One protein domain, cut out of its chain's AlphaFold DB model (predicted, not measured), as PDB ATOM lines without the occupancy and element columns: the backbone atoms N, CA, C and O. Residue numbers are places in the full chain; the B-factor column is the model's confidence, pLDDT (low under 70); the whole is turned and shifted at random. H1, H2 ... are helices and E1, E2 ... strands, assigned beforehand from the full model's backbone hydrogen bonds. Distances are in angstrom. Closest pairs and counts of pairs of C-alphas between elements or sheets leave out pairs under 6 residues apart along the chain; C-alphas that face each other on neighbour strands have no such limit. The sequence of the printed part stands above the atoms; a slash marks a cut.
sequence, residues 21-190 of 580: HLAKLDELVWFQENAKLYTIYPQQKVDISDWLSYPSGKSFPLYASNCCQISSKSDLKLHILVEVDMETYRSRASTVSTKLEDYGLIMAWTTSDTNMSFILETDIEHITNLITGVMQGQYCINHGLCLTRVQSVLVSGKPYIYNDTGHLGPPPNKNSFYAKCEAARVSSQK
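AT A GLANCE: This is residues 21 to 190 of the 580 residues of an uncharacterized protein of Atta cephalotes (UniProt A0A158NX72). A strongly twisted sheet of five strands makes the core, with helix H2 packed over one face, helix H3 at the edge strand E5, and a separate two-stranded hairpin, E1 and E2, at the far end from H3, beside E7 and the end of H2. Long loops, residues 48 to 77, 86 to 99 and 157 to 174, run round the outside. The printed part has 170 residues with three named helices and seven named strands, in the order E1 E2 E3 E4 H1 E5 E6 H2 E7 H3; the mixed sheet runs E3 E7 E4 E6 E5, and the class is mixed, helices and strands. The whole is compact, with a radius of gyration of the C-alphas of 16.0 A and spans of 46 by 38 by 36 A.

IN THESE COORDINATES: Begin with the large sheet: E3 is residues 44 to 47, E7 145 to 156 (25.6 A), E4 78 to 85 (23.3 A), E6 115 to 122 (21.5 A) and E5 105 to 111. Find C-alpha 78, where E4 begins, at (-29.766, 4.179, 54.676). H1 is residues 100 to 103, H2 124 to 135 (16.2 A) and H3 175 to 188 (20.4 A), ending at C-alpha 188, (-14.692, -10.759, 39.800). E1, residues 24 to 32, begins at (-44.799, -4.867, 43.757); E2 is 35 to 41.

HOW THE PARTS SIT: Look first at E4 and E6, antiparallel, with N 80 and O 120 3.0 A apart. E6 and E5 form a hairpin, with N 107 and O 119 at 2.9 A. E7 bends by 77 degrees at residue 152: its pairing is staggered, antiparallel to E4 over 147 to 152, with N 151 and O 81 at 2.9 A, and parallel to E3 over 153 to 156, with N 154 and O 44 at 2.8 A. Two split strand-helix-strand units, parallel strands with another strand between them, are E4, H1, E5 and E6, H2, E7; both crossovers are right-handed. H2 makes two layers with the sheet, helix on one face, at a height of 10.1 A over E7 and E4. H1 touches H2, C-alphas 103 and 126 being closest at 4.9 A. H1 and H3 only graze the sheet; C-alphas 110 and 181 are the closest of E5 and H3, 5.9 A. In the hairpin E1 and E2, N 26 and O 39 are 3.0 A apart; E2 and E7 are near each other, with 11 pairs of C-alphas within 10 A. Every O i to N i+4 pair is within hydrogen-bond range in H2 and H3; H1 is too short for one.

THE WHOLE: The farthest C-alphas, of Glu 27 and Gly 166, are 47.4 A apart. The printed part has no cut. The links E3 to E4, E4 to H1 and E7 to H3 are long. Mean pLDDT of the printed part is 77.3; residue 33 and residues 55 to 76, 91 to 97, 162 to 173 and 187 to 190 are under 70.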
ATOM      1  N   HIS A  21     -37.795  -9.146  40.420       90.19
ATOM      2  CA  HIS A  21     -38.955  -9.937  39.987       90.19
ATOM      3  C   HIS A  21     -39.995 -10.172  41.101       90.19
ATOM      4  O   HIS A  21     -41.077 -10.689  40.844       90.19
ATOM      5  N   LEU A  22     -39.659  -9.811  42.340       89.75
ATOM      6  CA  LEU A  22     -40.515  -9.865  43.523       89.75
ATOM      7  C   LEU A  22     -41.151  -8.499  43.846       89.75
ATOM      8  O   LEU A  22     -42.013  -8.441  44.718       89.75
ATOM      9  N   ALA A  23     -40.710  -7.420  43.186       90.31
ATOM     10  CA  ALA A  23     -41.152  -6.056  43.457       90.31
ATOM     11  C   ALA A  23     -42.614  -5.834  43.042       90.31
ATOM     12  O   ALA A  23     -43.003  -6.126  41.911       90.31
ATOM     13  N   LYS A  24     -43.402  -5.265  43.954       88.62
ATOM     14  CA  LYS A  24     -44.799  -4.867  43.757       88.62
ATOM     15  C   LYS A  24     -44.995  -3.429  44.220       88.62
ATOM     16  O   LYS A  24     -44.326  -3.002  45.161       88.62
ATOM     17  N   LEU A  25     -45.921  -2.714  43.580       89.19
ATOM     18  CA  LEU A  25     -46.413  -1.422  44.061       89.19
ATOM     19  C   LEU A  25     -47.091  -1.602  45.421       89.19
ATOM     20  O   LEU A  25     -47.847  -2.560  45.596       89.19
ATOM     21  N   ASP A  26     -46.833  -0.671  46.334       86.75
ATOM     22  CA  ASP A  26     -47.582  -0.522  47.583       86.75
ATOM     23  C   ASP A  26     -48.473   0.731  47.478       86.75
ATOM     24  O   ASP A  26     -49.684   0.621  47.302       86.75
ATOM     25  N   GLU A  27     -47.861   1.919  47.420       87.81
ATOM     26  CA  GLU A  27     -48.541   3.215  47.313       87.81
ATOM     27  C   GLU A  27     -47.860   4.132  46.277       87.81
ATOM     28  O   GLU A  27     -46.634   4.155  46.145       87.81
ATOM     29  N   LEU A  28     -48.653   4.915  45.536       86.25
ATOM     30  CA  LEU A  28     -48.165   6.011  44.692       86.25
ATOM     31  C   LEU A  28     -48.238   7.314  45.496       86.25
ATOM     32  O   LEU A  28     -49.314   7.877  45.665       86.25
ATOM     33  N   VAL A  29     -47.089   7.781  45.983       84.25
ATOM     34  CA  VAL A  29     -46.982   8.932  46.895       84.25
ATOM     35  C   VAL A  29     -47.071  10.262  46.139       84.25
ATOM     36  O   VAL A  29     -47.678  11.213  46.624       84.25
ATOM     37  N   TRP A  30     -46.469  10.347  44.948       83.50
ATOM     38  CA  TRP A  30     -46.500  11.550  44.109       83.50
ATOM     39  C   TRP A  30     -46.245  11.229  42.630       83.50
ATOM     40  O   TRP A  30     -45.520  10.289  42.292       83.50
ATOM     41  N   PHE A  31     -46.834  12.032  41.743       80.44
ATOM     42  CA  PHE A  31     -46.712  11.913  40.292       80.44
ATOM     43  C   PHE A  31     -46.723  13.298  39.630       80.44
ATOM     44  O   PHE A  31     -47.585  14.125  39.918       80.44
ATOM     45  N   GLN A  32     -45.798  13.501  38.697       74.81
ATOM     46  CA  GLN A  32     -45.750  14.593  37.727       74.81
ATOM     47  C   GLN A  32     -45.343  13.985  36.373       74.81
ATOM     48  O   GLN A  32     -44.766  12.902  36.333       74.81
ATOM     49  N   GLU A  33     -45.620  14.656  35.255       68.75
ATOM     50  CA  GLU A  33     -45.512  14.079  33.898       68.75
ATOM     51  C   GLU A  33     -44.190  13.344  33.599       68.75
ATOM     52  O   GLU A  33     -44.196  12.318  32.922       68.75
ATOM     53  N   ASN A  34     -43.071  13.833  34.147       72.25
ATOM     54  CA  ASN A  34     -41.731  13.280  33.934       72.25
ATOM     55  C   ASN A  34     -41.151  12.516  35.147       72.25
ATOM     56  O   ASN A  34     -40.043  11.990  35.051       72.25
ATOM     57  N   ALA A  35     -41.849  12.448  36.290       81.81
ATOM     58  CA  ALA A  35     -41.301  11.883  37.528       81.81
ATOM     59  C   ALA A  35     -42.377  11.275  38.449       81.81
ATOM     60  O   ALA A  35     -43.483  11.788  38.588       81.81
ATOM     61  N   LYS A  36     -42.043  10.168  39.122       87.19
ATOM     62  CA  LYS A  36     -42.971   9.436  40.000       87.19
ATOM     63  C   LYS A  36     -42.280   8.905  41.253       87.19
ATOM     64  O   LYS A  36     -41.236   8.263  41.157       87.19
ATOM     65  N   LEU A  37     -42.904   9.125  42.407       88.38
ATOM     66  CA  LEU A  37     -42.471   8.649  43.719       88.38
ATOM     67  C   LEU A  37     -43.498   7.646  44.247       88.38
ATOM     68  O   LEU A  37     -44.677   7.965  44.386       88.38
ATOM     69  N   TYR A  38     -43.056   6.425  44.521       89.31
ATOM     70  CA  TYR A  38     -43.911   5.314  44.925       89.31
ATOM     71  C   TYR A  38     -43.140   4.354  45.832       89.31
ATOM     72  O   TYR A  38     -41.927   4.183  45.689       89.31
ATOM     73  N   THR A  39     -43.846   3.726  46.763       89.81
ATOM     74  CA  THR A  39     -43.310   2.682  47.638       89.81
ATOM     75  C   THR A  39     -43.445   1.314  46.967       89.81
ATOM     76  O   THR A  39     -44.375   1.054  46.197       89.81
ATOM     77  N   ILE A  40     -42.476   0.430  47.226       91.69
ATOM     78  CA  ILE A  40     -42.465  -0.941  46.702       91.69
ATOM     79  C   ILE A  40     -42.099  -1.948  47.788       91.69
ATOM     80  O   ILE A  40     -41.228  -1.691  48.621       91.69
ATOM     81  N   TYR A  41     -42.710  -3.132  47.727       88.69
ATOM     82  CA  TYR A  41     -42.377  -4.266  48.589       88.69
ATOM     83  C   TYR A  41     -42.024  -5.515  47.761       88.69
ATOM     84  O   TYR A  41     -42.503  -5.662  46.637       88.69
ATOM     85  N   PRO A  42     -41.191  -6.436  48.287       91.69
ATOM     86  CA  PRO A  42     -40.342  -6.281  49.472       91.69
ATOM     87  C   PRO A  42     -39.158  -5.336  49.193       91.69
ATOM     88  O   PRO A  42     -38.894  -4.990  48.038       91.69
ATOM     89  N   GLN A  43     -38.397  -4.970  50.232       90.94
ATOM     90  CA  GLN A  43     -37.160  -4.194  50.071       90.94
ATOM     91  C   GLN A  43     -36.212  -4.876  49.068       90.94
ATOM     92  O   GLN A  43     -35.983  -6.091  49.105       90.94
ATOM     93  N   GLN A  44     -35.675  -4.080  48.150       94.50
ATOM     94  CA  GLN A  44     -34.877  -4.560  47.027       94.50
ATOM     95  C   GLN A  44     -33.392  -4.653  47.392       94.50
ATOM     96  O   GLN A  44     -32.908  -3.892  48.228       94.50
ATOM     97  N   LYS A  45     -32.675  -5.618  46.809       94.94
ATOM     98  CA  LYS A  45     -31.315  -6.001  47.215       94.94
ATOM     99  C   LYS A  45     -30.325  -5.932  46.058       94.94
ATOM    100  O   LYS A  45     -30.521  -6.612  45.047       94.94
ATOM    101  N   VAL A  46     -29.240  -5.185  46.236       95.50
ATOM    102  CA  VAL A  46     -28.153  -5.035  45.254       95.50
ATOM    103  C   VAL A  46     -26.895  -5.728  45.779       95.50
ATOM    104  O   VAL A  46     -26.504  -5.527  46.930       95.50
ATOM    105  N   ASP A  47     -26.262  -6.548  44.943       93.12
ATOM    106  CA  ASP A  47     -24.900  -7.031  45.183       93.12
ATOM    107  C   ASP A  47     -23.916  -6.081  44.487       93.12
ATOM    108  O   ASP A  47     -24.068  -5.797  43.299       93.12
ATOM    109  N   ILE A  48     -22.940  -5.568  45.238       93.12
ATOM    110  CA  ILE A  48     -21.881  -4.683  44.733       93.12
ATOM    111  C   ILE A  48     -20.525  -5.386  44.578       93.12
ATOM    112  O   ILE A  48     -19.495  -4.727  44.450       93.12
ATOM    113  N   SER A  49     -20.495  -6.721  44.598       88.38
ATOM    114  CA  SER A  49     -19.252  -7.502  44.521       88.38
ATOM    115  C   SER A  49     -18.503  -7.392  43.185       88.38
ATOM    116  O   SER A  49     -17.302  -7.642  43.165       88.38
ATOM    117  N   ASP A  50     -19.148  -7.005  42.077       87.31
ATOM    118  CA  ASP A  50     -18.486  -6.697  40.794       87.31
ATOM    119  C   ASP A  50     -18.362  -5.186  40.495       87.31
ATOM    120  O   ASP A  50     -17.909  -4.806  39.415       87.31
ATOM    121  N   TRP A  51     -18.714  -4.322  41.456       90.62
ATOM    122  CA  TRP A  51     -18.663  -2.860  41.325       90.62
ATOM    123  C   TRP A  51     -17.302  -2.303  41.764       90.62
ATOM    124  O   TRP A  51     -16.544  -2.952  42.489       90.62
ATOM    125  N   LEU A  52     -17.002  -1.062  41.375       87.19
ATOM    126  CA  LEU A  52     -15.809  -0.334  41.811       87.19
ATOM    127  C   LEU A  52     -16.094   0.482  43.075       87.19
ATOM    128  O   LEU A  52     -17.125   1.144  43.169       87.19
ATOM    129  N   SER A  53     -15.172   0.478  44.040       85.88
ATOM    130  CA  SER A  53     -15.263   1.348  45.219       85.88
ATOM    131  C   SER A  53     -15.030   2.804  44.827       85.88
ATOM    132  O   SER A  53     -14.139   3.084  44.019       85.88
ATOM    133  N   TYR A  54     -15.731   3.740  45.458       77.19
ATOM    134  CA  TYR A  54     -15.411   5.155  45.291       77.19
ATOM    135  C   TYR A  54     -14.118   5.522  46.057       77.19
ATOM    136  O   TYR A  54     -13.996   5.173  47.234       77.19
ATOM    137  N   PRO A  55     -13.128   6.200  45.440       65.06
ATOM    138  CA  PRO A  55     -11.888   6.567  46.122       65.06
ATOM    139  C   PRO A  55     -12.083   7.786  47.037       65.06
ATOM    140  O   PRO A  55     -12.440   8.874  46.586       65.06
ATOM    141  N   SER A  56     -11.779   7.640  48.327       53.94
ATOM    142  CA  SER A  56     -11.800   8.752  49.284       53.94
ATOM    143  C   SER A  56     -10.758   9.821  48.922       53.94
ATOM    144  O   SER A  56      -9.560   9.529  48.901       53.94
ATOM    145  N   GLY A  57     -11.198  11.061  48.684       51.84
ATOM    146  CA  GLY A  57     -10.313  12.217  48.493       51.84
ATOM    147  C   GLY A  57      -9.703  12.375  47.092       51.84
ATOM    148  O   GLY A  57      -8.644  12.989  46.969       51.84
ATOM    149  N   LYS A  58     -10.330  11.837  46.033       51.00
ATOM    150  CA  LYS A  58      -9.947  12.115  44.633       51.00
ATOM    151  C   LYS A  58     -11.165  12.389  43.750       51.00
ATOM    152  O   LYS A  58     -12.123  11.622  43.769       51.00
ATOM    153  N   SER A  59     -11.090  13.433  42.924       51.78
ATOM    154  CA  SER A  59     -12.163  13.878  42.019       51.78
ATOM    155  C   SER A  59     -12.366  12.954  40.805       51.78
ATOM    156  O   SER A  59     -12.004  13.303  39.680       51.78
ATOM    157  N   PHE A  60     -12.900  11.750  41.032       50.28
ATOM    158  CA  PHE A  60     -13.273  10.795  39.985       50.28
ATOM    159  C   PHE A  60     -14.327   9.793  40.500       50.28
ATOM    160  O   PHE A  60     -14.057   9.131  41.505       50.28
ATOM    161  N   PRO A  61     -15.459   9.563  39.801       52.09
ATOM    162  CA  PRO A  61     -15.975  10.285  38.627       52.09
ATOM    163  C   PRO A  61     -16.490  11.706  38.906       52.09
ATOM    164  O   PRO A  61     -16.580  12.511  37.980       52.09
ATOM    165  N   LEU A  62     -16.865  11.994  40.154       56.97
ATOM    166  CA  LEU A  62     -17.529  13.230  40.585       56.97
ATOM    167  C   LEU A  62     -16.556  14.107  41.406       56.97
ATOM    168  O   LEU A  62     -15.423  13.692  41.678       56.97
ATOM    169  N   TYR A  63     -16.942  15.335  41.763       52.94
ATOM    170  CA  TYR A  63     -16.051  16.337  42.371       52.94
ATOM    171  C   TYR A  63     -15.933  16.120  43.890       52.94
ATOM    172  O   TYR A  63     -16.378  16.930  44.693       52.94
ATOM    173  N   ALA A  64     -15.296  15.004  44.255       50.44
ATOM    174  CA  ALA A  64     -15.298  14.371  45.576       50.44
ATOM    175  C   ALA A  64     -14.618  15.147  46.728       50.44
ATOM    176  O   ALA A  64     -13.703  14.651  47.393       50.44
ATOM    177  N   SER A  65     -15.129  16.336  47.029       49.56
ATOM    178  CA  SER A  65     -15.176  16.867  48.384       49.56
ATOM    179  C   SER A  65     -16.302  16.146  49.136       49.56
ATOM    180  O   SER A  65     -17.404  16.680  49.256       49.56
ATOM    181  N   ASN A  66     -16.047  14.920  49.617       49.31
ATOM    182  CA  ASN A  66     -16.980  14.158  50.466       49.31
ATOM    183  C   ASN A  66     -17.059  14.808  51.866       49.31
ATOM    184  O   ASN A  66     -16.583  14.253  52.856       49.31
ATOM    185  N   CYS A  67     -17.580  16.033  51.920       46.56
ATOM    186  CA  CYS A  67     -17.580  16.906  53.090       46.56
ATOM    187  C   CYS A  67     -18.897  16.864  53.874       46.56
ATOM    188  O   CYS A  67     -18.929  17.352  55.004       46.56
ATOM    189  N   CYS A  68     -19.955  16.266  53.316       53.19
ATOM    190  CA  CYS A  68     -21.216  16.076  54.021       53.19
ATOM    191  C   CYS A  68     -21.033  15.120  55.201       53.19
ATOM    192  O   CYS A  68     -20.815  13.915  55.049       53.19
ATOM    193  N   GLN A  69     -21.114  15.692  56.400       54.59
ATOM    194  CA  GLN A  69     -21.102  14.954  57.651       54.59
ATOM    195  C   GLN A  69     -22.478  14.309  57.849       54.59
ATOM    196  O   GLN A  69     -23.332  14.881  58.523       54.59
ATOM    197  N   ILE A  70     -22.679  13.113  57.275       60.06
ATOM    198  CA  ILE A  70     -23.802  12.234  57.650       60.06
ATOM    199  C   ILE A  70     -23.844  12.174  59.176       60.06
ATOM    200  O   ILE A  70     -22.812  11.933  59.816       60.06
ATOM    201  N   SER A  71     -25.015  12.429  59.756       51.41
ATOM    202  CA  SER A  71     -25.125  12.692  61.188       51.41
ATOM    203  C   SER A  71     -24.617  11.502  62.006       51.41
ATOM    204  O   SER A  71     -25.244  10.448  62.075       51.41
ATOM    205  N   SER A  72     -23.493  11.676  62.708       51.53
ATOM    206  CA  SER A  72     -22.887  10.630  63.550       51.53
ATOM    207  C   SER A  72     -23.736  10.235  64.770       51.53
ATOM    208  O   SER A  72     -23.320   9.401  65.570       51.53
ATOM    209  N   LYS A  73     -24.930  10.828  64.903       50.78
ATOM    210  CA  LYS A  73     -25.958  10.534  65.907       50.78
ATOM    211  C   LYS A  73     -27.130   9.702  65.364       50.78
ATOM    212  O   LYS A  73     -28.020   9.379  66.143       50.78
ATOM    213  N   SER A  74     -27.179   9.382  64.066       50.84
ATOM    214  CA  SER A  74     -28.236   8.536  63.499       50.84
ATOM    215  C   SER A  74     -27.798   7.071  63.404       50.84
ATOM    216  O   SER A  74     -27.025   6.707  62.519       50.84
ATOM    217  N   ASP A  75     -28.375   6.208  64.245       55.09
ATOM    218  CA  ASP A  75     -28.206   4.744  64.170       55.09
ATOM    219  C   ASP A  75     -28.841   4.115  62.903       55.09
ATOM    220  O   ASP A  75     -28.695   2.920  62.644       55.09
ATOM    221  N   LEU A  76     -29.552   4.911  62.096       64.88
ATOM    222  CA  LEU A  76     -30.321   4.490  60.921       64.88
ATOM    223  C   LEU A  76     -29.658   4.934  59.609       64.88
ATOM    224  O   LEU A  76     -30.187   5.770  58.877       64.88
ATOM    225  N   LYS A  77     -28.503   4.339  59.295       80.69
ATOM    226  CA  LYS A  77     -27.858   4.493  57.981       80.69
ATOM    227  C   LYS A  77     -28.693   3.843  56.877       80.69
ATOM    228  O   LYS A  77     -28.955   2.640  56.909       80.69
ATOM    229  N   LEU A  78     -29.055   4.627  55.867       90.12
ATOM    230  CA  LEU A  78     -29.766   4.179  54.676       90.12
ATOM    231  C   LEU A  78     -28.793   3.975  53.511       90.12
ATOM    232  O   LEU A  78     -27.739   4.603  53.438       90.12
ATOM    233  N   HIS A  79     -29.170   3.102  52.581       93.75
ATOM    234  CA  HIS A  79     -28.482   2.949  51.303       93.75
ATOM    235  C   HIS A  79     -29.474   3.198  50.167       93.75
ATOM    236  O   HIS A  79     -30.574   2.631  50.155       93.75
ATOM    237  N   ILE A  80     -29.075   4.023  49.202       95.12
ATOM    238  CA  ILE A  80     -29.838   4.246  47.972       95.12
ATOM    239  C   ILE A  80     -29.012   3.880  46.742       95.12
ATOM    240  O   ILE A  80     -27.807   4.120  46.670       95.12
ATOM    241  N   LEU A  81     -29.703   3.297  45.771       95.06
ATOM    242  CA  LEU A  81     -29.263   3.137  44.400       95.06
ATOM    243  C   LEU A  81     -29.696   4.374  43.614       95.06
ATOM    244  O   LEU A  81     -30.881   4.708  43.586       95.06
ATOM    245  N   VAL A  82     -28.736   5.017  42.957       93.81
ATOM    246  CA  VAL A  82     -28.966   6.133  42.036       93.81
ATOM    247  C   VAL A  82     -28.534   5.702  40.640       93.81
ATOM    248  O   VAL A  82     -27.381   5.324  40.440       93.81
ATOM    249  N   GLU A  83     -29.459   5.737  39.683       93.12
ATOM    250  CA  GLU A  83     -29.217   5.465  38.262       93.12
ATOM    251  C   GLU A  83     -29.277   6.786  37.480       93.12
ATOM    252  O   GLU A  83     -30.171   7.608  37.702       93.12
ATOM    253  N   VAL A  84     -28.328   6.985  36.563       91.44
ATOM    254  CA  VAL A  84     -28.264   8.143  35.657       91.44
ATOM    255  C   VAL A  84     -28.027   7.711  34.214       91.44
ATOM    256  O   VAL A  84     -27.369   6.700  33.955       91.44
ATOM    257  N   ASP A  85     -28.529   8.507  33.278       89.19
ATOM    258  CA  ASP A  85     -28.316   8.343  31.840       89.19
ATOM    259  C   ASP A  85     -26.902   8.807  31.433       89.19
ATOM    260  O   ASP A  85     -26.553   9.985  31.552       89.19
ATOM    261  N   MET A  86     -26.082   7.893  30.906       85.19
ATOM    262  CA  MET A  86     -24.735   8.212  30.429       85.19
ATOM    263  C   MET A  86     -24.716   8.983  29.111       85.19
ATOM    264  O   MET A  86     -23.712   9.646  28.829       85.19
ATOM    265  N   GLU A  87     -25.780   8.978  28.308       84.50
ATOM    266  CA  GLU A  87     -25.878   9.812  27.107       84.50
ATOM    267  C   GLU A  87     -25.864  11.307  27.466       84.50
ATOM    268  O   GLU A  87     -25.232  12.104  26.764       84.50
ATOM    269  N   THR A  88     -26.383  11.675  28.640       81.81
ATOM    270  CA  THR A  88     -26.408  13.069  29.116       81.81
ATOM    271  C   THR A  88     -25.065  13.619  29.625       81.81
ATOM    272  O   THR A  88     -24.881  14.836  29.598       81.81
ATOM    273  N   TYR A  89     -24.088  12.770  29.997       80.75
ATOM    274  CA  TYR A  89     -22.778  13.194  30.540       80.75
ATOM    275  C   TYR A  89     -22.034  14.200  29.644       80.75
ATOM    276  O   TYR A  89     -21.735  13.911  28.478       80.75
ATOM    277  N   ARG A  90     -21.627  15.338  30.227       71.56
ATOM    278  CA  ARG A  90     -20.840  16.398  29.573       71.56
ATOM    279  C   ARG A  90     -19.522  16.629  30.319       71.56
ATOM    280  O   ARG A  90     -19.501  17.249  31.377       71.56
ATOM    281  N   SER A  91     -18.392  16.277  29.704       62.22
ATOM    282  CA  SER A  91     -17.035  16.493  30.258       62.22
ATOM    283  C   SER A  91     -16.600  17.969  30.397       62.22
ATOM    284  O   SER A  91     -15.465  18.250  30.772       62.22
ATOM    285  N   ARG A  92     -17.497  18.921  30.097       56.66
ATOM    286  CA  ARG A  92     -17.365  20.372  30.335       56.66
ATOM    287  C   ARG A  92     -18.664  21.002  30.869       56.66
ATOM    288  O   ARG A  92     -18.948  22.162  30.580       56.66
ATOM    289  N   ALA A  93     -19.507  20.238  31.563       51.59
ATOM    290  CA  ALA A  93     -20.672  20.815  32.233       51.59
ATOM    291  C   ALA A  93     -20.258  21.777  33.361       51.59
ATOM    292  O   ALA A  93     -19.148  21.711  33.885       51.59
ATOM    293  N   SER A  94     -21.181  22.674  33.704       48.12
ATOM    294  CA  SER A  94     -21.010  23.657  34.772       48.12
ATOM    295  C   SER A  94     -20.754  22.985  36.125       48.12
ATOM    296  O   SER A  94     -21.368  21.966  36.435       48.12
ATOM    297  N   THR A  95     -19.926  23.607  36.965       45.12
ATOM    298  CA  THR A  95     -19.746  23.243  38.384       45.12
ATOM    299  C   THR A  95     -20.998  23.493  39.236       45.12
ATOM    300  O   THR A  95     -21.032  23.100  40.396       45.12
ATOM    301  N   VAL A  96     -22.030  24.113  38.650       45.88
ATOM    302  CA  VAL A  96     -23.332  24.451  39.255       45.88
ATOM    303  C   VAL A  96     -24.368  23.321  39.081       45.88
ATOM    304  O   VAL A  96     -25.558  23.514  39.295       45.88
ATOM    305  N   SER A  97     -23.950  22.120  38.670       60.75
ATOM    306  CA  SER A  97     -24.797  20.927  38.783       60.75
ATOM    307  C   SER A  97     -24.893  20.481  40.244       60.75
ATOM    308  O   SER A  97     -23.848  20.244  40.854       60.75
ATOM    309  N   THR A  98     -26.113  20.292  40.751       72.06
ATOM    310  CA  THR A  98     -26.423  19.602  42.015       72.06
ATOM    311  C   THR A  98     -25.535  18.363  42.184       72.06
ATOM    312  O   THR A  98     -25.467  17.534  41.272       72.06
ATOM    313  N   LYS A  99     -24.801  18.226  43.295       81.19
ATOM    314  CA  LYS A  99     -23.838  17.127  43.442       81.19
ATOM    315  C   LYS A  99     -24.434  15.958  44.213       81.19
ATOM    316  O   LYS A  99     -25.064  16.142  45.245       81.19
ATOM    317  N   LEU A 100     -24.168  14.738  43.767       85.50
ATOM    318  CA  LEU A 100     -24.570  13.514  44.458       85.50
ATOM    319  C   LEU A 100     -23.873  13.373  45.821       85.50
ATOM    320  O   LEU A 100     -24.487  12.930  46.788       85.50
ATOM    321  N   GLU A 101     -22.614  13.807  45.900       84.25
ATOM    322  CA  GLU A 101     -21.826  13.899  47.131       84.25
ATOM    323  C   GLU A 101     -22.370  14.918  48.153       84.25
ATOM    324  O   GLU A 101     -22.016  14.820  49.328       84.25
ATOM    325  N   ASP A 102     -23.280  15.824  47.762       81.88
ATOM    326  CA  ASP A 102     -23.963  16.720  48.708       81.88
ATOM    327  C   ASP A 102     -25.061  15.978  49.515       81.88
ATOM    328  O   ASP A 102     -25.460  16.441  50.583       81.88
ATOM    329  N   TYR A 103     -25.519  14.796  49.067       86.50
ATOM    330  CA  TYR A 103     -26.602  14.011  49.698       86.50
ATOM    331  C   TYR A 103     -26.134  12.716  50.385       86.50
ATOM    332  O   TYR A 103     -26.957  11.890  50.796       86.50
ATOM    333  N   GLY A 104     -24.824  12.493  50.504       85.56
ATOM    334  CA  GLY A 104     -24.279  11.337  51.216       85.56
ATOM    335  C   GLY A 104     -22.904  10.886  50.732       85.56
ATOM    336  O   GLY A 104     -22.256  11.516  49.897       85.56
ATOM    337  N   LEU A 105     -22.452   9.753  51.262       85.94
ATOM    338  CA  LEU A 105     -21.161   9.161  50.932       85.94
ATOM    339  C   LEU A 105     -21.325   8.176  49.776       85.94
ATOM    340  O   LEU A 105     -21.977   7.141  49.910       85.94
ATOM    341  N   ILE A 106     -20.714   8.476  48.631       87.38
ATOM    342  CA  ILE A 106     -20.699   7.551  47.492       87.38
ATOM    343  C   ILE A 106     -19.777   6.382  47.851       87.38
ATOM    344  O   ILE A 106     -18.591   6.579  48.106       87.38
ATOM    345  N   MET A 107     -20.322   5.165  47.886       86.94
ATOM    346  CA  MET A 107     -19.619   3.962  48.352       86.94
ATOM    347  C   MET A 107     -19.073   3.127  47.192       86.94
ATOM    348  O   MET A 107     -17.931   2.657  47.225       86.94
ATOM    349  N   ALA A 108     -19.888   2.939  46.155       90.06
ATOM    350  CA  ALA A 108     -19.556   2.126  44.991       90.06
ATOM    351  C   ALA A 108     -20.225   2.664  43.725       90.06
ATOM    352  O   ALA A 108     -21.267   3.314  43.799       90.06
ATOM    353  N   TRP A 109     -19.649   2.355  42.565       90.38
ATOM    354  CA  TRP A 109     -20.204   2.709  41.262       90.38
ATOM    355  C   TRP A 109     -19.963   1.623  40.206       90.38
ATOM    356  O   TRP A 109     -19.025   0.825  40.299       90.38
ATOM    357  N   THR A 110     -20.819   1.605  39.188       90.12
ATOM    358  CA  THR A 110     -20.693   0.747  38.007       90.12
ATOM    359  C   THR A 110     -21.278   1.429  36.763       90.12
ATOM    360  O   THR A 110     -21.910   2.483  36.860       90.12
ATOM    361  N   THR A 111     -21.061   0.843  35.585       87.31
ATOM    362  CA  THR A 111     -21.658   1.286  34.314       87.31
ATOM    363  C   THR A 111     -22.257   0.116  33.544       87.31
ATOM    364  O   THR A 111     -21.835  -1.031  33.676       87.31
ATOM    365  N   SER A 112     -23.259   0.441  32.739       80.00
ATOM    366  CA  SER A 112     -23.975  -0.415  31.797       80.00
ATOM    367  C   SER A 112     -24.223   0.387  30.520       80.00
ATOM    368  O   SER A 112     -24.168   1.614  30.567       80.00
ATOM    369  N   ASP A 113     -24.481  -0.285  29.401       72.38
ATOM    370  CA  ASP A 113     -24.429   0.265  28.037       72.38
ATOM    371  C   ASP A 113     -25.003   1.687  27.871       72.38
ATOM    372  O   ASP A 113     -24.366   2.510  27.219       72.38
ATOM    373  N   THR A 114     -26.127   2.017  28.521       79.06
ATOM    374  CA  THR A 114     -26.720   3.373  28.534       79.06
ATOM    375  C   THR A 114     -26.658   4.094  29.887       79.06
ATOM    376  O   THR A 114     -26.790   5.313  29.922       79.06
ATOM    377  N   ASN A 115     -26.476   3.387  31.010       87.19
ATOM    378  CA  ASN A 115     -26.684   3.940  32.356       87.19
ATOM    379  C   ASN A 115     -25.460   3.757  33.264       87.19
ATOM    380  O   ASN A 115     -24.853   2.684  33.315       87.19
ATOM    381  N   MET A 116     -25.162   4.774  34.070       90.31
ATOM    382  CA  MET A 116     -24.227   4.691  35.196       90.31
ATOM    383  C   MET A 116     -25.011   4.570  36.501       90.31
ATOM    384  O   MET A 116     -26.144   5.044  36.608       90.31
ATOM    385  N   SER A 117     -24.442   3.884  37.488       92.75
ATOM    386  CA  SER A 117     -25.143   3.597  38.739       92.75
ATOM    387  C   SER A 117     -24.225   3.719  39.943       92.75
ATOM    388  O   SER A 117     -23.075   3.281  39.903       92.75
ATOM    389  N   PHE A 118     -24.755   4.298  41.017       92.50
ATOM    390  CA  PHE A 118     -24.046   4.590  42.258       92.50
ATOM    391  C   PHE A 118     -24.802   4.002  43.452       92.50
ATOM    392  O   PHE A 118     -26.032   4.052  43.494       92.50
ATOM    393  N   ILE A 119     -24.066   3.498  44.444       94.06
ATOM    394  CA  ILE A 119     -24.581   3.294  45.800       94.06
ATOM    395  C   ILE A 119     -24.122   4.462  46.669       94.06
ATOM    396  O   ILE A 119     -22.918   4.701  46.802       94.06
ATOM    397  N   LEU A 120     -25.089   5.138  47.284       91.94
ATOM    398  CA  LEU A 120     -24.892   6.197  48.269       91.94
ATOM    399  C   LEU A 120     -25.274   5.663  49.658       91.94
ATOM    400  O   LEU A 120     -26.379   5.140  49.829       91.94
ATOM    401  N   GLU A 121     -24.385   5.795  50.640       91.06
ATOM    402  CA  GLU A 121     -24.749   5.735  52.060       91.06
ATOM    403  C   GLU A 121     -25.274   7.123  52.462       91.06
ATOM    404  O   GLU A 121     -24.650   8.137  52.148       91.06
ATOM    405  N   THR A 122     -26.442   7.185  53.097       90.88
ATOM    406  CA  THR A 122     -27.172   8.434  53.374       90.88
ATOM    407  C   THR A 122     -28.032   8.294  54.639       90.88
ATOM    408  O   THR A 122     -28.081   7.224  55.254       90.88
ATOM    409  N   ASP A 123     -28.718   9.358  55.042       88.12
ATOM    410  CA  ASP A 123     -29.678   9.377  56.151       88.12
ATOM    411  C   ASP A 123     -31.044   9.936  55.699       88.12
ATOM    412  O   ASP A 123     -31.255  10.237  54.522       88.12
ATOM    413  N   ILE A 124     -32.008  10.013  56.625       85.75
ATOM    414  CA  ILE A 124     -33.391  10.439  56.337       85.75
ATOM    415  C   ILE A 124     -33.464  11.919  55.916       85.75
ATOM    416  O   ILE A 124     -34.330  12.285  55.120       85.75
ATOM    417  N   GLU A 125     -32.564  12.768  56.409       84.69
ATOM    418  CA  GLU A 125     -32.543  14.197  56.088       84.69
ATOM    419  C   GLU A 125     -32.018  14.405  54.662       84.69
ATOM    420  O   GLU A 125     -32.696  14.993  53.817       84.69
ATOM    421  N   HIS A 126     -30.865  13.810  54.348       86.94
ATOM    422  CA  HIS A 126     -30.239  13.942  53.037       86.94
ATOM    423  C   HIS A 126     -31.053  13.265  51.915       86.94
ATOM    424  O   HIS A 126     -31.195  13.850  50.839       86.94
ATOM    425  N   ILE A 127     -31.669  12.092  52.144       88.44
ATOM    426  CA  ILE A 127     -32.562  11.479  51.138       88.44
ATOM    427  C   ILE A 127     -33.828  12.322  50.902       88.44
ATOM    428  O   ILE A 127     -34.273  12.447  49.761       88.44
ATOM    429  N   THR A 128     -34.386  12.947  51.947       85.12
ATOM    430  CA  THR A 128     -35.550  13.840  51.814       85.12
ATOM    431  C   THR A 128     -35.183  15.087  51.016       85.12
ATOM    432  O   THR A 128     -35.939  15.485  50.130       85.12
ATOM    433  N   ASN A 129     -33.996  15.655  51.245       85.38
ATOM    434  CA  ASN A 129     -33.479  16.782  50.468       85.38
ATOM    435  C   ASN A 129     -33.259  16.412  48.987       85.38
ATOM    436  O   ASN A 129     -33.632  17.190  48.109       85.38
ATOM    437  N   LEU A 130     -32.736  15.213  48.691       87.56
ATOM    438  CA  LEU A 130     -32.565  14.719  47.316       87.56
ATOM    439  C   LEU A 130     -33.914  14.541  46.600       87.56
ATOM    440  O   LEU A 130     -34.097  15.034  45.488       87.56
ATOM    441  N   ILE A 131     -34.875  13.872  47.246       86.50
ATOM    442  CA  ILE A 131     -36.224  13.661  46.696       86.50
ATOM    443  C   ILE A 131     -36.934  15.006  46.486       86.50
ATOM    444  O   ILE A 131     -37.544  15.218  45.441       86.50
ATOM    445  N   THR A 132     -36.792  15.944  47.426       82.94
ATOM    446  CA  THR A 132     -37.358  17.297  47.318       82.94
ATOM    447  C   THR A 132     -36.754  18.071  46.143       82.94
ATOM    448  O   THR A 132     -37.496  18.706  45.400       82.94
ATOM    449  N   GLY A 133     -35.439  17.972  45.913       83.00
ATOM    450  CA  GLY A 133     -34.788  18.551  44.731       83.00
ATOM    451  C   GLY A 133     -35.350  17.989  43.422       83.00
ATOM    452  O   GLY A 133     -35.719  18.754  42.531       83.00
ATOM    453  N   VAL A 134     -35.507  16.664  43.329       83.31
ATOM    454  CA  VAL A 134     -36.117  15.994  42.164       83.31
ATOM    455  C   VAL A 134     -37.566  16.447  41.948       83.31
ATOM    456  O   VAL A 134     -37.936  16.773  40.824       83.31
ATOM    457  N   MET A 135     -38.371  16.555  43.011       79.00
ATOM    458  CA  MET A 135     -39.750  17.071  42.950       79.00
ATOM    459  C   MET A 135     -39.834  18.566  42.581       79.00
ATOM    460  O   MET A 135     -40.879  19.023  42.128       79.00
ATOM    461  N   GLN A 136     -38.743  19.324  42.736       78.88
ATOM    462  CA  GLN A 136     -38.592  20.714  42.277       78.88
ATOM    463  C   GLN A 136     -37.937  20.820  40.882       78.88
ATOM    464  O   GLN A 136     -37.496  21.896  40.473       78.88
ATOM    465  N   GLY A 137     -37.841  19.710  40.143       77.94
ATOM    466  CA  GLY A 137     -37.310  19.677  38.779       77.94
ATOM    467  C   GLY A 137     -35.783  19.587  38.664       77.94
ATOM    468  O   GLY A 137     -35.253  19.726  37.560       77.94
ATOM    469  N   GLN A 138     -35.051  19.348  39.760       82.12
ATOM    470  CA  GLN A 138     -33.595  19.149  39.729       82.12
ATOM    471  C   GLN A 138     -33.237  17.720  39.294       82.12
ATOM    472  O   GLN A 138     -32.777  16.895  40.080       82.12
ATOM    473  N   TYR A 139     -33.453  17.417  38.014       83.81
ATOM    474  CA  TYR A 139     -33.176  16.091  37.450       83.81
ATOM    475  C   TYR A 139     -31.698  15.858  37.096       83.81
ATOM    476  O   TYR A 139     -31.305  14.718  36.879       83.81
ATOM    477  N   CYS A 140     -30.871  16.903  37.022       85.06
ATOM    478  CA  CYS A 140     -29.480  16.813  36.566       85.06
ATOM    479  C   CYS A 140     -28.494  16.894  37.736       85.06
ATOM    480  O   CYS A 140     -28.351  17.962  38.335       85.06
ATOM    481  N   ILE A 141     -27.756  15.812  37.991       84.06
ATOM    482  CA  ILE A 141     -26.614  15.824  38.911       84.06
ATOM    483  C   ILE A 141     -25.283  16.071  38.173       84.06
ATOM    484  O   ILE A 141     -25.259  16.427  36.989       84.06
ATOM    485  N   ASN A 142     -24.168  15.940  38.897       79.94
ATOM    486  CA  ASN A 142     -22.777  16.170  38.488       79.94
ATOM    487  C   ASN A 142     -22.494  15.979  36.989       79.94
ATOM    488  O   ASN A 142     -22.800  14.939  36.407       79.94
ATOM    489  N   HIS A 143     -21.820  16.950  36.372       75.62
ATOM    490  CA  HIS A 143     -21.471  16.920  34.943       75.62
ATOM    491  C   HIS A 143     -22.681  16.828  33.983       75.62
ATOM    492  O   HIS A 143     -22.520  16.481  32.808       75.62
ATOM    493  N   GLY A 144     -23.881  17.183  34.453       75.81
ATOM    494  CA  GLY A 144     -25.115  17.159  33.665       75.81
ATOM    495  C   GLY A 144     -25.705  15.760  33.476       75.81
ATOM    496  O   GLY A 144     -26.402  15.547  32.492       75.81
ATOM    497  N   LEU A 145     -25.399  14.826  34.380       85.06
ATOM    498  CA  LEU A 145     -25.947  13.470  34.397       85.06
ATOM    499  C   LEU A 145     -27.413  13.492  34.859       85.06
ATOM    500  O   LEU A 145     -27.690  13.755  36.029       85.06
ATOM    501  N   CYS A 146     -28.355  13.207  33.960       88.06
ATOM    502  CA  CYS A 146     -29.777  13.123  34.292       88.06
ATOM    503  C   CYS A 146     -30.089  11.869  35.122       88.06
ATOM    504  O   CYS A 146     -29.786  10.749  34.706       88.06
ATOM    505  N   LEU A 147     -30.740  12.062  36.268       90.12
ATOM    506  CA  LEU A 147     -31.310  11.026  37.124       90.12
ATOM    507  C   LEU A 147     -32.417  10.271  36.380       90.12
ATOM    508  O   LEU A 147     -33.398  10.866  35.940       90.12
ATOM    509  N   THR A 148     -32.279   8.950  36.287       90.75
ATOM    510  CA  THR A 148     -33.305   8.047  35.737       90.75
ATOM    511  C   THR A 148     -33.993   7.227  36.825       90.75
ATOM    512  O   THR A 148     -35.142   6.815  36.652       90.75
ATOM    513  N   ARG A 149     -33.332   7.014  37.973       91.06
ATOM    514  CA  ARG A 149     -33.926   6.376  39.154       91.06
ATOM    515  C   ARG A 149     -33.207   6.773  40.443       91.06
ATOM    516  O   ARG A 149     -31.982   6.786  40.493       91.06
ATOM    517  N   VAL A 150     -33.974   6.964  41.512       93.19
ATOM    518  CA  VAL A 150     -33.497   6.885  42.902       93.19
ATOM    519  C   VAL A 150     -34.331   5.817  43.607       93.19
ATOM    520  O   VAL A 150     -35.554   5.809  43.476       93.19
ATOM    521  N   GLN A 151     -33.692   4.872  44.297       93.31
ATOM    522  CA  GLN A 151     -34.368   3.725  44.911       93.31
ATOM    523  C   GLN A 151     -33.667   3.302  46.210       93.31
ATOM    524  O   GLN A 151     -32.459   3.082  46.215       93.31
ATOM    525  N   SER A 152     -34.409   3.122  47.306       93.38
ATOM    526  CA  SER A 152     -33.857   2.556  48.543       93.38
ATOM    527  C   SER A 152     -33.587   1.054  48.398       93.38
ATOM    528  O   SER A 152     -34.396   0.298  47.851       93.38
ATOM    529  N   VAL A 153     -32.416   0.612  48.864       94.94
ATOM    530  CA  VAL A 153     -31.930  -0.762  48.675       94.94
ATOM    531  C   VAL A 153     -31.213  -1.288  49.914       94.94
ATOM    532  O   VAL A 153     -30.633  -0.536  50.690       94.94
ATOM    533  N   LEU A 154     -31.216  -2.608  50.084       94.38
ATOM    534  CA  LEU A 154     -30.289  -3.306  50.966       94.38
ATOM    535  C   LEU A 154     -29.051  -3.706  50.153       94.38
ATOM    536  O   LEU A 154     -29.169  -4.353  49.111       94.38
ATOM    537  N   VAL A 155     -27.867  -3.339  50.633       93.94
ATOM    538  CA  VAL A 155     -26.599  -3.609  49.943       93.94
ATOM    539  C   VAL A 155     -25.955  -4.882  50.488       93.94
ATOM    540  O   VAL A 155     -25.909  -5.110  51.697       93.94
ATOM    541  N   SER A 156     -25.446  -5.712  49.584       92.62
ATOM    542  CA  SER A 156     -24.675  -6.925  49.877       92.62
ATOM    543  C   SER A 156     -23.382  -6.960  49.061       92.62
ATOM    544  O   SER A 156     -23.254  -6.247  48.069       92.62
ATOM    545  N   GLY A 157     -22.411  -7.769  49.490       89.19
ATOM    546  CA  GLY A 157     -21.092  -7.830  48.857       89.19
ATOM    547  C   GLY A 157     -20.105  -6.782  49.377       89.19
ATOM    548  O   GLY A 157     -20.351  -6.115  50.385       89.19
ATOM    549  N   LYS A 158     -18.952  -6.658  48.710       87.00
ATOM    550  CA  LYS A 158     -17.969  -5.576  48.922       87.00
ATOM    551  C   LYS A 158     -17.309  -5.216  47.584       87.00
ATOM    552  O   LYS A 158     -16.866  -6.139  46.904       87.00
ATOM    553  N   PRO A 159     -17.186  -3.924  47.234       88.44
ATOM    554  CA  PRO A 159     -16.717  -3.504  45.918       88.44
ATOM    555  C   PRO A 159     -15.197  -3.660  45.760       88.44
ATOM    556  O   PRO A 159     -14.444  -3.705  46.740       88.44
ATOM    557  N   TYR A 160     -14.736  -3.715  44.511       81.38
ATOM    558  CA  TYR A 160     -13.322  -3.787  44.154       81.38
ATOM    559  C   TYR A 160     -12.620  -2.439  44.352       81.38
ATOM    560  O   TYR A 160     -13.029  -1.422  43.792       81.38
ATOM    561  N   ILE A 161     -11.524  -2.449  45.116       75.81
ATOM    562  CA  ILE A 161     -10.699  -1.261  45.361       75.81
ATOM    563  C   ILE A 161      -9.758  -1.026  44.179       75.81
ATOM    564  O   ILE A 161      -8.983  -1.907  43.803       75.81
ATOM    565  N   TYR A 162      -9.812   0.182  43.619       65.69
ATOM    566  CA  TYR A 162      -9.012   0.604  42.472       65.69
ATOM    567  C   TYR A 162      -8.107   1.789  42.836       65.69
ATOM    568  O   TYR A 162      -8.576   2.899  43.086       65.69
ATOM    569  N   ASN A 163      -6.795   1.547  42.849       56.66
ATOM    570  CA  ASN A 163      -5.781   2.552  43.170       56.66
ATOM    571  C   ASN A 163      -5.311   3.276  41.902       56.66
ATOM    572  O   ASN A 163      -4.270   2.938  41.342       56.66
ATOM    573  N   ASP A 164      -6.057   4.291  41.464       52.69
ATOM    574  CA  ASP A 164      -5.586   5.188  40.405       52.69
ATOM    575  C   ASP A 164      -4.487   6.120  40.945       52.69
ATOM    576  O   ASP A 164      -4.714   6.905  41.877       52.69
ATOM    577  N   THR A 165      -3.284   6.034  40.380       45.16
ATOM    578  CA  THR A 165      -2.147   6.901  40.719       45.16
ATOM    579  C   THR A 165      -1.995   8.092  39.775       45.16
ATOM    580  O   THR A 165      -1.174   8.958  40.068       45.16
ATOM    581  N   GLY A 166      -2.783   8.201  38.695       48.69
ATOM    582  CA  GLY A 166      -2.515   9.203  37.664       48.69
ATOM    583  C   GLY A 166      -3.677   9.557  36.741       48.69
ATOM    584  O   GLY A 166      -3.621   9.223  35.567       48.69
ATOM    585  N   HIS A 167      -4.645  10.333  37.239       44.78
ATOM    586  CA  HIS A 167      -5.187  11.536  36.576       44.78
ATOM    587  C   HIS A 167      -6.098  12.307  37.558       44.78
ATOM    588  O   HIS A 167      -6.949  11.717  38.216       44.78
ATOM    589  N   LEU A 168      -5.913  13.628  37.681       48.88
ATOM    590  CA  LEU A 168      -6.601  14.483  38.669       48.88
ATOM    591  C   LEU A 168      -7.828  15.210  38.086       48.88
ATOM    592  O   LEU A 168      -7.939  16.429  38.179       48.88
ATOM    593  N   GLY A 169      -8.748  14.476  37.459       51.09
ATOM    594  CA  GLY A 169      -9.996  15.069  36.976       51.09
ATOM    595  C   GLY A 169     -10.962  14.081  36.315       51.09
ATOM    596  O   GLY A 169     -10.567  12.953  36.001       51.09
ATOM    597  N   PRO A 170     -12.215  14.512  36.074       56.62
ATOM    598  CA  PRO A 170     -13.210  13.729  35.348       56.62
ATOM    599  C   PRO A 170     -12.696  13.408  33.935       56.62
ATOM    600  O   PRO A 170     -12.051  14.247  33.296       56.62
ATOM    601  N   PRO A 171     -12.940  12.196  33.411       59.28
ATOM    602  CA  PRO A 171     -12.320  11.782  32.169       59.28
ATOM    603  C   PRO A 171     -12.968  12.480  30.962       59.28
ATOM    604  O   PRO A 171     -14.192  12.658  30.915       59.28
ATOM    605  N   PRO A 172     -12.180  12.815  29.924       57.19
ATOM    606  CA  PRO A 172     -12.678  13.564  28.770       57.19
ATOM    607  C   PRO A 172     -13.662  12.768  27.897       57.19
ATOM    608  O   PRO A 172     -14.407  13.374  27.129       57.19
ATOM    609  N   ASN A 173     -13.677  11.432  28.010       66.38
ATOM    610  CA  ASN A 173     -14.486  10.520  27.200       66.38
ATOM    611  C   ASN A 173     -15.157   9.436  28.071       66.38
ATOM    612  O   ASN A 173     -14.491   8.771  28.874       66.38
ATOM    613  N   LYS A 174     -16.459   9.219  27.837       71.25
ATOM    614  CA  LYS A 174     -17.323   8.205  28.468       71.25
ATOM    615  C   LYS A 174     -16.747   6.785  28.379       71.25
ATOM    616  O   LYS A 174     -16.837   6.028  29.340       71.25
ATOM    617  N   ASN A 175     -16.054   6.464  27.280       73.94
ATOM    618  CA  ASN A 175     -15.436   5.155  27.018       73.94
ATOM    619  C   ASN A 175     -14.468   4.692  28.125       73.94
ATOM    620  O   ASN A 175     -14.255   3.495  28.312       73.94
ATOM    621  N   SER A 176     -13.893   5.631  28.882       73.38
ATOM    622  CA  SER A 176     -13.001   5.331  30.007       73.38
ATOM    623  C   SER A 176     -13.708   4.718  31.225       73.38
ATOM    624  O   SER A 176     -13.081   3.948  31.954       73.38
ATOM    625  N   PHE A 177     -14.996   5.012  31.445       75.50
ATOM    626  CA  PHE A 177     -15.766   4.417  32.539       75.50
ATOM    627  C   PHE A 177     -16.070   2.946  32.247       75.50
ATOM    628  O   PHE A 177     -15.762   2.090  33.074       75.50
ATOM    629  N   TYR A 178     -16.552   2.649  31.034       79.69
ATOM    630  CA  TYR A 178     -16.804   1.281  30.573       79.69
ATOM    631  C   TYR A 178     -15.551   0.400  30.674       79.69
ATOM    632  O   TYR A 178     -15.608  -0.692  31.237       79.69
ATOM    633  N   ALA A 179     -14.392   0.903  30.231       75.50
ATOM    634  CA  ALA A 179     -13.121   0.182  30.342       75.50
ATOM    635  C   ALA A 179     -12.710  -0.116  31.802       75.50
ATOM    636  O   ALA A 179     -12.150  -1.178  32.078       75.50
ATOM    637  N   LYS A 180     -13.003   0.792  32.748       74.75
ATOM    638  CA  LYS A 180     -12.749   0.576  34.184       74.75
ATOM    639  C   LYS A 180     -13.725  -0.447  34.788       74.75
ATOM    640  O   LYS A 180     -13.281  -1.337  35.513       74.75
ATOM    641  N   CYS A 181     -15.020  -0.376  34.472       77.31
ATOM    642  CA  CYS A 181     -16.024  -1.317  34.987       77.31
ATOM    643  C   CYS A 181     -15.852  -2.741  34.436       77.31
ATOM    644  O   CYS A 181     -15.941  -3.702  35.199       77.31
ATOM    645  N   GLU A 182     -15.531  -2.900  33.151       78.62
ATOM    646  CA  GLU A 182     -15.308  -4.230  32.572       78.62
ATOM    647  C   GLU A 182     -14.063  -4.908  33.173       78.62
ATOM    648  O   GLU A 182     -14.085  -6.101  33.475       78.62
ATOM    649  N   ALA A 183     -13.007  -4.146  33.484       73.56
ATOM    650  CA  ALA A 183     -11.849  -4.672  34.209       73.56
ATOM    651  C   ALA A 183     -12.207  -5.199  35.618       73.56
ATOM    652  O   ALA A 183     -11.622  -6.193  36.064       73.56
ATOM    653  N   ALA A 184     -13.181  -4.586  36.305       71.06
ATOM    654  CA  ALA A 184     -13.698  -5.075  37.586       71.06
ATOM    655  C   ALA A 184     -14.502  -6.374  37.412       71.06
ATOM    656  O   ALA A 184     -14.199  -7.377  38.065       71.06
ATOM    657  N   ARG A 185     -15.448  -6.405  36.465       75.75
ATOM    658  CA  ARG A 185     -16.285  -7.582  36.159       75.75
ATOM    659  C   ARG A 185     -15.458  -8.800  35.753       75.75
ATOM    660  O   ARG A 185     -15.619  -9.878  36.327       75.75
ATOM    661  N   VAL A 186     -14.500  -8.613  34.845       75.56
ATOM    662  CA  VAL A 186     -13.558  -9.654  34.403       75.56
ATOM    663  C   VAL A 186     -12.654 -10.142  35.543       75.56
ATOM    664  O   VAL A 186     -12.208 -11.290  35.518       75.56
ATOM    665  N   SER A 187     -12.380  -9.307  36.550       69.50
ATOM    666  CA  SER A 187     -11.605  -9.701  37.735       69.50
ATOM    667  C   SER A 187     -12.449 -10.478  38.749       69.50
ATOM    668  O   SER A 187     -11.970 -11.487  39.273       69.50
ATOM    669  N   SER A 188     -13.706 -10.069  38.958       66.50
ATOM    670  CA  SER A 188     -14.692 -10.759  39.800       66.50
ATOM    671  C   SER A 188     -14.957 -12.186  39.302       66.50
ATOM    672  O   SER A 188     -14.752 -13.155  40.032       66.50
ATOM    673  N   GLN A 189     -15.248 -12.348  38.006       66.25
ATOM    674  CA  GLN A 189     -15.504 -13.656  37.380       66.25
ATOM    675  C   GLN A 189     -14.325 -14.645  37.447       66.25
ATOM    676  O   GLN A 189     -14.514 -15.843  37.249       66.25
ATOM    677  N   LYS A 190     -13.095 -14.171  37.697       64.31
ATOM    678  CA  LYS A 190     -11.878 -15.000  37.682       64.31
ATOM    679  C   LYS A 190     -11.452 -15.513  39.061       64.31
ATOM    680  O   LYS A 190     -10.417 -16.171  39.134       64.31
TER     681      LYS A 190